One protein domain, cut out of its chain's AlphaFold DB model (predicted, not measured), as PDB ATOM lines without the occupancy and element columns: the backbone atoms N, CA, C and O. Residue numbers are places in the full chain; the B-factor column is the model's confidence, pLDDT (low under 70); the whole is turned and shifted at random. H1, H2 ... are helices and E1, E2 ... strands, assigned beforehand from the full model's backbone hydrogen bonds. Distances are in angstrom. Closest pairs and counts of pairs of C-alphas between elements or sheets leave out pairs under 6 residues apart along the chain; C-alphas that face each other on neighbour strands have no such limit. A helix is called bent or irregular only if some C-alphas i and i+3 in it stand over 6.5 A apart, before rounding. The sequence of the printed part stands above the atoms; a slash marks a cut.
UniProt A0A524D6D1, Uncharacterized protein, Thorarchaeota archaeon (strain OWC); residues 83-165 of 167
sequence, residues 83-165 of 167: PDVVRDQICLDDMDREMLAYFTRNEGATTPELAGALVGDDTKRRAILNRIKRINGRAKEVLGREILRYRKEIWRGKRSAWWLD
ATOM      1  N   PRO A  83     185.422 269.253 300.737       76.56
ATOM      2  CA  PRO A  83     184.187 269.152 299.972       76.56
ATOM      3  C   PRO A  83     183.440 267.858 300.308       76.56
ATOM      4  O   PRO A  83     184.068 266.799 300.390       76.56
ATOM      5  N   ASP A  84     182.114 267.917 300.424       77.56
ATOM      6  CA  ASP A  84     181.290 266.757 300.806       77.56
ATOM      7  C   ASP A  84     181.524 265.553 299.878       77.56
ATOM      8  O   ASP A  84     181.623 264.414 300.322       77.56
ATOM      9  N   VAL A  85     181.775 265.808 298.591       75.88
ATOM     10  CA  VAL A  85     182.138 264.773 297.608       75.88
ATOM     11  C   VAL A  85     183.415 264.014 298.002       75.88
ATOM     12  O   VAL A  85     183.505 262.802 297.813       75.88
ATOM     13  N   VAL A  86     184.407 264.690 298.584       77.31
ATOM     14  CA  VAL A  86     185.640 264.045 299.059       77.31
ATOM     15  C   VAL A  86     185.354 263.186 300.293       77.31
ATOM     16  O   VAL A  86     185.810 262.043 300.365       77.31
ATOM     17  N   ARG A  87     184.561 263.708 301.231       78.94
ATOM     18  CA  ARG A  87     184.227 263.034 302.493       78.94
ATOM     19  C   ARG A  87     183.338 261.803 302.300       78.94
ATOM     20  O   ARG A  87     183.556 260.795 302.975       78.94
ATOM     21  N   ASP A  88     182.378 261.890 301.383       80.00
ATOM     22  CA  ASP A  88     181.297 260.909 301.252       80.00
ATOM     23  C   ASP A  88     181.516 259.931 300.094       80.00
ATOM     24  O   ASP A  88     180.998 258.817 300.132       80.00
ATOM     25  N   GLN A  89     182.285 260.319 299.069       82.31
ATOM     26  CA  GLN A  89     182.471 259.500 297.861       82.31
ATOM     27  C   GLN A  89     183.927 259.074 297.614       82.31
ATOM     28  O   GLN A  89     184.159 258.088 296.916       82.31
ATOM     29  N   ILE A  90     184.924 259.769 298.182       84.88
ATOM     30  CA  ILE A  90     186.352 259.457 297.961       84.88
ATOM     31  C   ILE A  90     186.992 258.749 299.165       84.88
ATOM     32  O   ILE A  90     187.819 257.846 298.968       84.88
ATOM     33  N   CYS A  91     186.634 259.112 300.397       86.44
ATOM     34  CA  CYS A  91     187.058 258.397 301.605       86.44
ATOM     35  C   CYS A  91     186.243 257.109 301.789       86.44
ATOM     36  O   CYS A  91     185.023 257.165 301.894       86.44
ATOM     37  N   LEU A  92     186.915 255.952 301.851       87.56
ATOM     38  CA  LEU A  92     186.235 254.662 302.028       87.56
ATOM     39  C   LEU A  92     186.117 254.260 303.504       87.56
ATOM     40  O   LEU A  92     185.124 253.661 303.901       87.56
ATOM     41  N   ASP A  93     187.140 254.560 304.299       87.62
ATOM     42  CA  ASP A  93     187.206 254.230 305.721       87.62
ATOM     43  C   ASP A  93     187.886 255.344 306.526       87.62
ATOM     44  O   ASP A  93     188.329 256.358 305.977       87.62
ATOM     45  N   ASP A  94     187.960 255.147 307.840       84.06
ATOM     46  CA  ASP A  94     188.505 256.133 308.774       84.06
ATOM     47  C   ASP A  94     189.983 256.423 308.509       84.06
ATOM     48  O   ASP A  94     190.408 257.568 308.601       84.06
ATOM     49  N   MET A  95     190.744 255.436 308.030       86.94
ATOM     50  CA  MET A  95     192.139 255.631 307.629       86.94
ATOM     51  C   MET A  95     192.270 256.623 306.462       86.94
ATOM     52  O   MET A  95     193.197 257.434 306.421       86.94
ATOM     53  N   ASP A  96     191.359 256.565 305.484       89.88
ATOM     54  CA  ASP A  96     191.341 257.534 304.384       89.88
ATOM     55  C   ASP A  96     191.025 258.945 304.898       89.88
ATOM     56  O   ASP A  96     191.659 259.907 304.464       89.88
ATOM     57  N   ARG A  97     190.091 259.065 305.850       87.12
ATOM     58  CA  ARG A  97     189.744 260.341 306.497       87.12
ATOM     59  C   ARG A  97     190.925 260.900 307.294       87.12
ATOM     60  O   ARG A  97     191.297 262.057 307.107       87.12
ATOM     61  N   GLU A  98     191.565 260.072 308.113       86.81
ATOM     62  CA  GLU A  98     192.733 260.435 308.916       86.81
ATOM     63  C   GLU A  98     193.917 260.870 308.050       86.81
ATOM     64  O   GLU A  98     194.572 261.861 308.368       86.81
ATOM     65  N   MET A  99     194.170 260.207 306.915       90.25
ATOM     66  CA  MET A  99     195.206 260.650 305.973       90.25
ATOM     67  C   MET A  99     194.925 262.048 305.422       90.25
ATOM     68  O   MET A  99     195.836 262.878 305.380       90.25
ATOM     69  N   LEU A 100     193.691 262.334 304.993       88.38
ATOM     70  CA  LEU A 100     193.344 263.657 304.464       88.38
ATOM     71  C   LEU A 100     193.400 264.739 305.549       88.38
ATOM     72  O   LEU A 100     193.937 265.824 305.303       88.38
ATOM     73  N   ALA A 101     192.931 264.435 306.761       85.25
ATOM     74  CA  ALA A 101     193.068 265.320 307.914       85.25
ATOM     75  C   ALA A 101     194.549 265.584 308.233       85.25
ATOM     76  O   ALA A 101     194.948 266.733 308.426       85.25
ATOM     77  N   TYR A 102     195.396 264.550 308.187       87.25
ATOM     78  CA  TYR A 102     196.836 264.680 308.403       87.25
ATOM     79  C   TYR A 102     197.488 265.598 307.366       87.25
ATOM     80  O   TYR A 102     198.276 266.466 307.744       87.25
ATOM     81  N   PHE A 103     197.163 265.431 306.080       87.88
ATOM     82  CA  PHE A 103     197.681 266.287 305.009       87.88
ATOM     83  C   PHE A 103     197.258 267.746 305.155       87.88
ATOM     84  O   PHE A 103     198.048 268.631 304.826       87.88
ATOM     85  N   THR A 104     196.040 267.983 305.638       83.38
ATOM     86  CA  THR A 104     195.496 269.330 305.844       83.38
ATOM     87  C   THR A 104     196.170 270.003 307.039       83.38
ATOM     88  O   THR A 104     196.709 271.095 306.898       83.38
ATOM     89  N   ARG A 105     196.246 269.309 308.183       82.50
ATOM     90  CA  ARG A 105     196.870 269.810 309.419       82.50
ATOM     91  C   ARG A 105     198.361 270.094 309.260       82.50
ATOM     92  O   ARG A 105     198.854 271.109 309.729       82.50
ATOM     93  N   ASN A 106     199.090 269.175 308.630       82.94
ATOM     94  CA  ASN A 106     200.550 269.245 308.571       82.94
ATOM     95  C   ASN A 106     201.073 269.968 307.335       82.94
ATOM     96  O   ASN A 106     202.290 270.021 307.158       82.94
ATOM     97  N   GLU A 107     200.180 270.454 306.470       84.19
ATOM     98  CA  GLU A 107     200.513 270.946 305.139       84.19
ATOM     99  C   GLU A 107     201.434 269.939 304.433       84.19
ATOM    100  O   GLU A 107     202.655 270.077 304.378       84.19
ATOM    101  N   GLY A 108     200.846 268.845 303.961       87.50
ATOM    102  CA  GLY A 108     201.586 267.785 303.284       87.50
ATOM    103  C   GLY A 108     202.353 266.838 304.213       87.50
ATOM    104  O   GLY A 108     202.505 267.067 305.413       87.50
ATOM    105  N   ALA A 109     202.831 265.728 303.658       90.12
ATOM    106  CA  ALA A 109     203.579 264.720 304.410       90.12
ATOM    107  C   ALA A 109     204.422 263.818 303.505       90.12
ATOM    108  O   ALA A 109     204.045 263.522 302.364       90.12
ATOM    109  N   THR A 110     205.547 263.331 304.018       90.00
ATOM    110  CA  THR A 110     206.293 262.248 303.363       90.00
ATOM    111  C   THR A 110     205.646 260.885 303.661       90.00
ATOM    112  O   THR A 110     204.897 260.721 304.623       90.00
ATOM    113  N   THR A 111     205.901 259.867 302.830       88.75
ATOM    114  CA  THR A 111     205.364 258.517 303.098       88.75
ATOM    115  C   THR A 111     205.898 257.861 304.381       88.75
ATOM    116  O   THR A 111     205.111 257.141 304.994       88.75
ATOM    117  N   PRO A 112     207.162 258.070 304.822       85.44
ATOM    118  CA  PRO A 112     207.605 257.652 306.153       85.44
ATOM    119  C   PRO A 112     206.862 258.372 307.286       85.44
ATOM    120  O   PRO A 112     206.410 257.703 308.207       85.44
ATOM    121  N   GLU A 113     206.670 259.696 307.197       86.00
ATOM    122  CA  GLU A 113     205.947 260.480 308.218       86.00
ATOM    123  C   GLU A 113     204.521 259.963 308.421       86.00
ATOM    124  O   GLU A 113     204.108 259.705 309.546       86.00
ATOM    125  N   LEU A 114     203.786 259.739 307.330       89.12
ATOM    126  CA  LEU A 114     202.439 259.165 307.381       89.12
ATOM    127  C   LEU A 114     202.413 257.750 307.959       89.12
ATOM    128  O   LEU A 114     201.484 257.398 308.680       89.12
ATOM    129  N   ALA A 115     203.403 256.926 307.618       88.06
ATOM    130  CA  ALA A 115     203.470 255.552 308.101       88.06
ATOM    131  C   ALA A 115     203.753 255.509 309.612       88.06
ATOM    132  O   ALA A 115     203.096 254.759 310.335       88.06
ATOM    133  N   GLY A 116     204.651 256.372 310.095       86.44
ATOM    134  CA  GLY A 116     204.896 256.555 311.522       86.44
ATOM    135  C   GLY A 116     203.665 257.088 312.254       86.44
ATOM    136  O   GLY A 116     203.254 256.506 313.252       86.44
ATOM    137  N   ALA A 117     203.031 258.137 311.726       83.31
ATOM    138  CA  ALA A 117     201.920 258.803 312.399       83.31
ATOM    139  C   ALA A 117     200.625 257.977 312.443       83.31
ATOM    140  O   ALA A 117     199.938 257.989 313.456       83.31
ATOM    141  N   LEU A 118     200.279 257.274 311.358       85.12
ATOM    142  CA  LEU A 118     198.975 256.603 311.240       85.12
ATOM    143  C   LEU A 118     199.036 255.089 311.447       85.12
ATOM    144  O   LEU A 118     198.025 254.456 311.725       85.12
ATOM    145  N   VAL A 119     200.209 254.475 311.273       85.00
ATOM    146  CA  VAL A 119     200.373 253.014 311.386       85.00
ATOM    147  C   VAL A 119     201.305 252.636 312.544       85.00
ATOM    148  O   VAL A 119     201.419 251.454 312.870       85.00
ATOM    149  N   GLY A 120     201.968 253.618 313.168       80.88
ATOM    150  CA  GLY A 120     202.943 253.403 314.240       80.88
ATOM    151  C   GLY A 120     204.241 252.741 313.770       80.88
ATOM    152  O   GLY A 120     205.007 252.247 314.591       80.88
ATOM    153  N   ASP A 121     204.468 252.668 312.455       83.44
ATOM    154  CA  ASP A 121     205.590 251.945 311.857       83.44
ATOM    155  C   ASP A 121     206.004 252.617 310.542       83.44
ATOM    156  O   ASP A 121     205.354 252.477 309.499       83.44
ATOM    157  N   ASP A 122     207.118 253.345 310.595       80.50
ATOM    158  CA  ASP A 122     207.689 254.100 309.481       80.50
ATOM    159  C   ASP A 122     208.204 253.210 308.332       80.50
ATOM    160  O   ASP A 122     208.473 253.703 307.230       80.50
ATOM    161  N   THR A 123     208.280 251.888 308.522       82.38
ATOM    162  CA  THR A 123     208.667 250.929 307.480       82.38
ATOM    163  C   THR A 123     207.504 250.582 306.546       82.38
ATOM    164  O   THR A 123     207.727 250.242 305.377       82.38
ATOM    165  N   LYS A 124     206.248 250.791 306.972       87.44
ATOM    166  CA  LYS A 124     205.018 250.471 306.209       87.44
ATOM    167  C   LYS A 124     204.664 251.487 305.110       87.44
ATOM    168  O   LYS A 124     203.519 251.585 304.662       87.44
ATOM    169  N   ARG A 125     205.667 252.168 304.554       89.50
ATOM    170  CA  ARG A 125     205.568 253.174 303.471       89.50
ATOM    171  C   ARG A 125     204.784 252.688 302.255       89.50
ATOM    172  O   ARG A 125     204.065 253.452 301.616       89.50
ATOM    173  N   ARG A 126     204.921 251.401 301.922       91.12
ATOM    174  CA  ARG A 126     204.241 250.784 300.773       91.12
ATOM    175  C   ARG A 126     202.732 250.670 300.986       91.12
ATOM    176  O   ARG A 126     201.989 250.817 300.020       91.12
ATOM    177  N   ALA A 127     202.279 250.458 302.224       89.50
ATOM    178  CA  ALA A 127     200.857 250.447 302.556       89.50
ATOM    179  C   ALA A 127     200.244 251.841 302.362       89.50
ATOM    180  O   ALA A 127     199.251 251.965 301.648       89.50
ATOM    181  N   ILE A 128     200.907 252.882 302.881       92.50
ATOM    182  CA  ILE A 128     200.511 254.284 302.676       92.50
ATOM    183  C   ILE A 128     200.468 254.636 301.185       92.50
ATOM    184  O   ILE A 128     199.453 255.121 300.693       92.50
ATOM    185  N   LEU A 129     201.524 254.322 300.425       93.19
ATOM    186  CA  LEU A 129     201.579 254.624 298.989       93.19
ATOM    187  C   LEU A 129     200.451 253.934 298.206       93.19
ATOM    188  O   LEU A 129     199.834 254.542 297.332       93.19
ATOM    189  N   ASN A 130     200.170 252.666 298.512       93.94
ATOM    190  CA  ASN A 130     199.059 251.945 297.896       93.94
ATOM    191  C   ASN A 130     197.721 252.614 298.207       93.94
ATOM    192  O   ASN A 130     196.833 252.626 297.359       93.94
ATOM    193  N   ARG A 131     197.579 253.174 299.407       93.81
ATOM    194  CA  ARG A 131     196.342 253.807 299.835       93.81
ATOM    195  C   ARG A 131     196.134 255.181 299.208       93.81
ATOM    196  O   ARG A 131     195.062 255.422 298.665       93.81
ATOM    197  N   ILE A 132     197.191 255.987 299.113       94.44
ATOM    198  CA  ILE A 132     197.211 257.232 298.325       94.44
ATOM    199  C   ILE A 132     196.767 256.967 296.879       94.44
ATOM    200  O   ILE A 132     195.906 257.670 296.355       94.44
ATOM    201  N   LYS A 133     197.290 255.909 296.239       94.50
ATOM    202  CA  LYS A 133     196.890 255.533 294.872       94.50
ATOM    203  C   LYS A 133     195.403 255.192 294.758       94.50
ATOM    204  O   LYS A 133     194.783 255.568 293.771       94.50
ATOM    205  N   ARG A 134     194.824 254.498 295.745       94.75
ATOM    206  CA  ARG A 134     193.383 254.182 295.759       94.75
ATOM    207  C   ARG A 134     192.529 255.434 295.940       94.75
ATOM    208  O   ARG A 134     191.550 255.587 295.219       94.75
ATOM    209  N   ILE A 135     192.923 256.329 296.850       93.62
ATOM    210  CA  ILE A 135     192.256 257.624 297.060       93.62
ATOM    211  C   ILE A 135     192.261 258.431 295.758       93.62
ATOM    212  O   ILE A 135     191.206 258.864 295.309       93.62
ATOM    213  N   ASN A 136     193.416 258.562 295.099       95.06
ATOM    214  CA  ASN A 136     193.517 259.248 293.809       95.06
ATOM    215  C   ASN A 136     192.731 258.557 292.690       95.06
ATOM    216  O   ASN A 136     192.159 259.246 291.854       95.06
ATOM    217  N   GLY A 137     192.681 257.223 292.673       94.50
ATOM    218  CA  GLY A 137     191.866 256.466 291.721       94.50
ATOM    219  C   GLY A 137     190.387 256.828 291.834       94.50
ATOM    220  O   GLY A 137     189.788 257.254 290.852       94.50
ATOM    221  N   ARG A 138     189.836 256.777 293.052       93.75
ATOM    222  CA  ARG A 138     188.445 257.179 293.318       93.75
ATOM    223  C   ARG A 138     188.209 258.658 293.038       93.75
ATOM    224  O   ARG A 138     187.213 259.018 292.426       93.75
ATOM    225  N   ALA A 139     189.148 259.522 293.415       90.31
ATOM    226  CA  ALA A 139     189.060 260.941 293.094       90.31
ATOM    227  C   ALA A 139     189.027 261.189 291.581       90.31
ATOM    228  O   ALA A 139     188.267 262.028 291.110       90.31
ATOM    229  N   LYS A 140     189.789 260.419 290.799       92.31
ATOM    230  CA  LYS A 140     189.774 260.509 289.341       92.31
ATOM    231  C   LYS A 140     188.453 260.030 288.742       92.31
ATOM    232  O   LYS A 140     188.009 260.613 287.762       92.31
ATOM    233  N   GLU A 141     187.825 259.016 289.325       91.12
ATOM    234  CA  GLU A 141     186.504 258.533 288.905       91.12
ATOM    235  C   GLU A 141     185.390 259.540 289.225       91.12
ATOM    236  O   GLU A 141     184.542 259.800 288.376       91.12
ATOM    237  N   VAL A 142     185.416 260.142 290.418       88.12
ATOM    238  CA  VAL A 142     184.350 261.032 290.907       88.12
ATOM    239  C   VAL A 142     184.529 262.484 290.441       88.12
ATOM    240  O   VAL A 142     183.564 263.142 290.064       88.12
ATOM    241  N   LEU A 143     185.760 263.002 290.460       86.56
ATOM    242  CA  LEU A 143     186.095 264.409 290.182       86.56
ATOM    243  C   LEU A 143     186.871 264.605 288.870       86.56
ATOM    244  O   LEU A 143     187.185 265.739 288.511       86.56
ATOM    245  N   GLY A 144     187.256 263.529 288.177       87.75
ATOM    246  CA  GLY A 144     188.062 263.602 286.950       87.75
ATOM    247  C   GLY A 144     189.551 263.906 287.170       87.75
ATOM    248  O   GLY A 144     190.304 264.003 286.200       87.75
ATOM    249  N   ARG A 145     190.006 264.051 288.423       90.12
ATOM    250  CA  ARG A 145     191.383 264.447 288.772       90.12
ATOM    251  C   ARG A 145     191.884 263.814 290.069       90.12
ATOM    252  O   ARG A 145     191.105 263.378 290.906       90.12
ATOM    253  N   GLU A 146     193.201 263.813 290.248       92.06
ATOM    254  CA  GLU A 146     193.843 263.406 291.501       92.06
ATOM    255  C   GLU A 146     193.802 264.537 292.536       92.06
ATOM    256  O   GLU A 146     194.020 265.698 292.185       92.06
ATOM    257  N   ILE A 147     193.582 264.185 293.806       90.56
ATOM    258  CA  ILE A 147     193.549 265.143 294.925       90.56
ATOM    259  C   ILE A 147     194.821 265.104 295.777       90.56
ATOM    260  O   ILE A 147     195.072 266.033 296.531       90.56
ATOM    261  N   LEU A 148     195.646 264.059 295.670       92.81
ATOM    262  CA  LEU A 148     196.931 263.957 296.360       92.81
ATOM    263  C   LEU A 148     198.073 264.016 295.347       92.81
ATOM    264  O   LEU A 148     198.268 263.078 294.575       92.81
ATOM    265  N   ARG A 149     198.864 265.092 295.357       91.25
ATOM    266  CA  ARG A 149     199.979 265.280 294.415       91.25
ATOM    267  C   ARG A 149     201.326 265.126 295.095       91.25
ATOM    268  O   ARG A 149     201.596 265.731 296.131       91.25
ATOM    269  N   TYR A 150     202.201 264.352 294.465       91.19
ATOM    270  CA  TYR A 150     203.586 264.212 294.890       91.19
ATOM    271  C   TYR A 150     204.455 265.316 294.293       91.19
ATOM    272  O   TYR A 150     204.474 265.511 293.077       91.19
ATOM    273  N   ARG A 151     205.224 266.005 295.139       85.75
ATOM    274  CA  ARG A 151     206.197 267.021 294.721       85.75
ATOM    275  C   ARG A 151     207.594 266.593 295.157       85.75
ATOM    276  O   ARG A 151     207.843 266.407 296.343       85.75
ATOM    277  N   LYS A 152     208.505 266.429 294.188       78.38
ATOM    278  CA  LYS A 152     209.923 266.076 294.426       78.38
ATOM    279  C   LYS A 152     210.758 267.254 294.933       78.38
ATOM    280  O   LYS A 152     211.798 267.053 295.552       78.38
ATOM    281  N   GLU A 153     210.309 268.469 294.656       78.69
ATOM    282  CA  GLU A 153     210.983 269.703 295.047       78.69
ATOM    283  C   GLU A 153     210.767 270.015 296.532       78.69
ATOM    284  O   GLU A 153     209.909 269.420 297.189       78.69
ATOM    285  N   ILE A 154     211.567 270.939 297.072       73.44
ATOM    286  CA  ILE A 154     211.307 271.493 298.402       73.44
ATOM    287  C   ILE A 154     210.116 272.435 298.271       73.44
ATOM    288  O   ILE A 154     210.209 273.477 297.628       73.44
ATOM    289  N   TRP A 155     209.007 272.067 298.895       64.94
ATOM    290  CA  TRP A 155     207.799 272.875 298.946       64.94
ATOM    291  C   TRP A 155     207.388 273.039 300.406       64.94
ATOM    292  O   TRP A 155     207.303 272.051 301.131       64.94
ATOM    293  N   ARG A 156     207.212 274.291 300.856       67.69
ATOM    294  CA  ARG A 156     206.890 274.646 302.256       67.69
ATOM    295  C   ARG A 156     207.738 273.888 303.298       67.69
ATOM    296  O   ARG A 156     207.229 273.327 304.257       67.69
ATOM    297  N   GLY A 157     209.053 273.825 303.074       71.00
ATOM    298  CA  GLY A 157     210.006 273.206 304.006       71.00
ATOM    299  C   GLY A 157     210.124 271.677 303.936       71.00
ATOM    300  O   GLY A 157     211.051 271.132 304.529       71.00
ATOM    301  N   LYS A 158     209.275 270.975 303.169       76.38
ATOM    302  CA  LYS A 158     209.342 269.511 302.995       76.38
ATOM    303  C   LYS A 158     209.840 269.141 301.598       76.38
ATOM    304  O   LYS A 158     209.403 269.708 300.599       76.38
ATOM    305  N   ARG A 159     210.759 268.172 301.513       78.19
ATOM    306  CA  ARG A 159     211.284 267.617 300.250       78.19
ATOM    307  C   ARG A 159     210.591 266.292 299.952       78.19
ATOM    308  O   ARG A 159     210.489 265.465 300.852       78.19
ATOM    309  N   SER A 160     210.210 266.041 298.698       83.25
ATOM    310  CA  SER A 160     209.683 264.727 298.281       83.25
ATOM    311  C   SER A 160     208.445 264.294 299.084       83.25
ATOM    312  O   SER A 160     208.412 263.211 299.671       83.25
ATOM    313  N   ALA A 161     207.424 265.153 299.117       90.19
ATOM    314  CA  ALA A 161     206.222 264.980 299.933       90.19
ATOM    315  C   ALA A 161     204.936 264.962 299.093       90.19
ATOM    316  O   ALA A 161     204.907 265.409 297.942       90.19
ATOM    317  N   TRP A 162     203.873 264.432 299.687       92.25
ATOM    318  CA  TRP A 162     202.517 264.428 299.148       92.25
ATOM    319  C   TRP A 162     201.709 265.570 299.743       92.25
ATOM    320  O   TRP A 162     201.878 265.904 300.914       92.25
ATOM    321  N   TRP A 163     200.825 266.140 298.933       89.56
ATOM    322  CA  TRP A 163     200.033 267.310 299.280       89.56
ATOM    323  C   TRP A 163     198.602 267.120 298.828       89.56
ATOM    324  O   TRP A 163     198.370 266.605 297.732       89.56
ATOM    325  N   LEU A 164     197.670 267.583 299.652       89.00
ATOM    326  CA  LEU A 164     196.286 267.730 299.249       89.00
ATOM    327  C   LEU A 164     196.166 268.925 298.295       89.00
ATOM    328  O   LEU A 164     196.635 270.020 298.599       89.00
ATOM    329  N   ASP A 165     195.570 268.694 297.132       86.62
ATOM    330  CA  ASP A 165     195.338 269.686 296.092       86.62
ATOM    331  C   ASP A 165     193.879 269.599 295.636       86.62
ATOM    332  O   ASP A 165     193.500 268.747 294.829       86.62
TER     333      ASP A 165
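What this domain is: This is residues 83 to 165 of the 167 residues of an uncharacterized protein of Thorarchaeota archaeon (strain OWC) (UniProt A0A524D6D1). One long helix, H4, makes one side of this domain, with H1 set steeply to it near its last residues, H3 about square to it near its first residues, and H2 between H1 and H3. The hairpin of E1 and E2 covers a further side, with E1 nearer to H4 and E2 nearer to the later part of H2. The 83 printed residues hold four named helices and then two named strands, in the order H1 H2 H3 H4 E1 E2; the sheet, order E1 - E2, is antiparallel, and the class is mixed, helices and strands. The whole is compact, with a radius of gyration of the C-alphas of 12.1 A, and its C-alphas span 29 by 26 by 20 A.

Where its parts are: Find C-alpha 84 at (181.290, 266.757, 300.806); from there H1 runs over residues 84 to 90, 9.3 A long. H1 is neither bent nor irregular, but only just: C-alphas 87 and 90 are 6.2 A apart. Next come H2, residues 94 to 105, 16.0 A, and H3, residues 111 to 119, 11.1 A. Find C-alpha 125 at (205.568, 253.174, 303.471), where H4 begins; it runs 26.1 A to residue 143. E1, residues 148 to 155, spans 14.3 A and bends by 96 degrees at residue 152. E2, residues 158 to 164, spans 13.7 A and ends with C-alpha 164 at (196.286, 267.730, 299.249).

How they stand to each other: Begin at H1, which touches residues 135 to 142 of H4 alone; the closest C-alphas, of Ile 90 and Arg 138, are 5.6 A apart, at a steep tilt of 62 degrees, opposite ways. H2 and H4 are close but not clearly touching, about perpendicular at 90 degrees, with C-alphas 96 and 135 the closest at 7.4 A. H2 touches H3, closest at the C-alphas of Met 99 and Leu 114, 7.5 A apart, at a steep tilt of 53 degrees. H3 touches residues 125 to 129 of H4 alone, about perpendicular at 87 degrees, with C-alphas 111 and 125 the closest at 5.4 A. In the hairpin E1 and E2, look for N 149 and O 163, and N 151 and O 161, each pair 2.9 A apart and within hydrogen-bond range. The closest C-alphas of H2 and E2, of Phe 103 and Leu 164, are 6.1 A apart; those of H4 and E1, of Asn 136 and Leu 148, are 6.4 A apart. H1 and H3 are apart. In H1, H2, H3 and H4 every O i to N i+4 pair is within hydrogen-bond range.

The domain as a whole: The C-alphas farthest apart, of Gly 120 and Gly 144, are 32.7 A from each other. The printed part has no cut, and its five links are tight. Mean pLDDT of the printed part is 86.2; look at residues 155 to 156 for the two under 70.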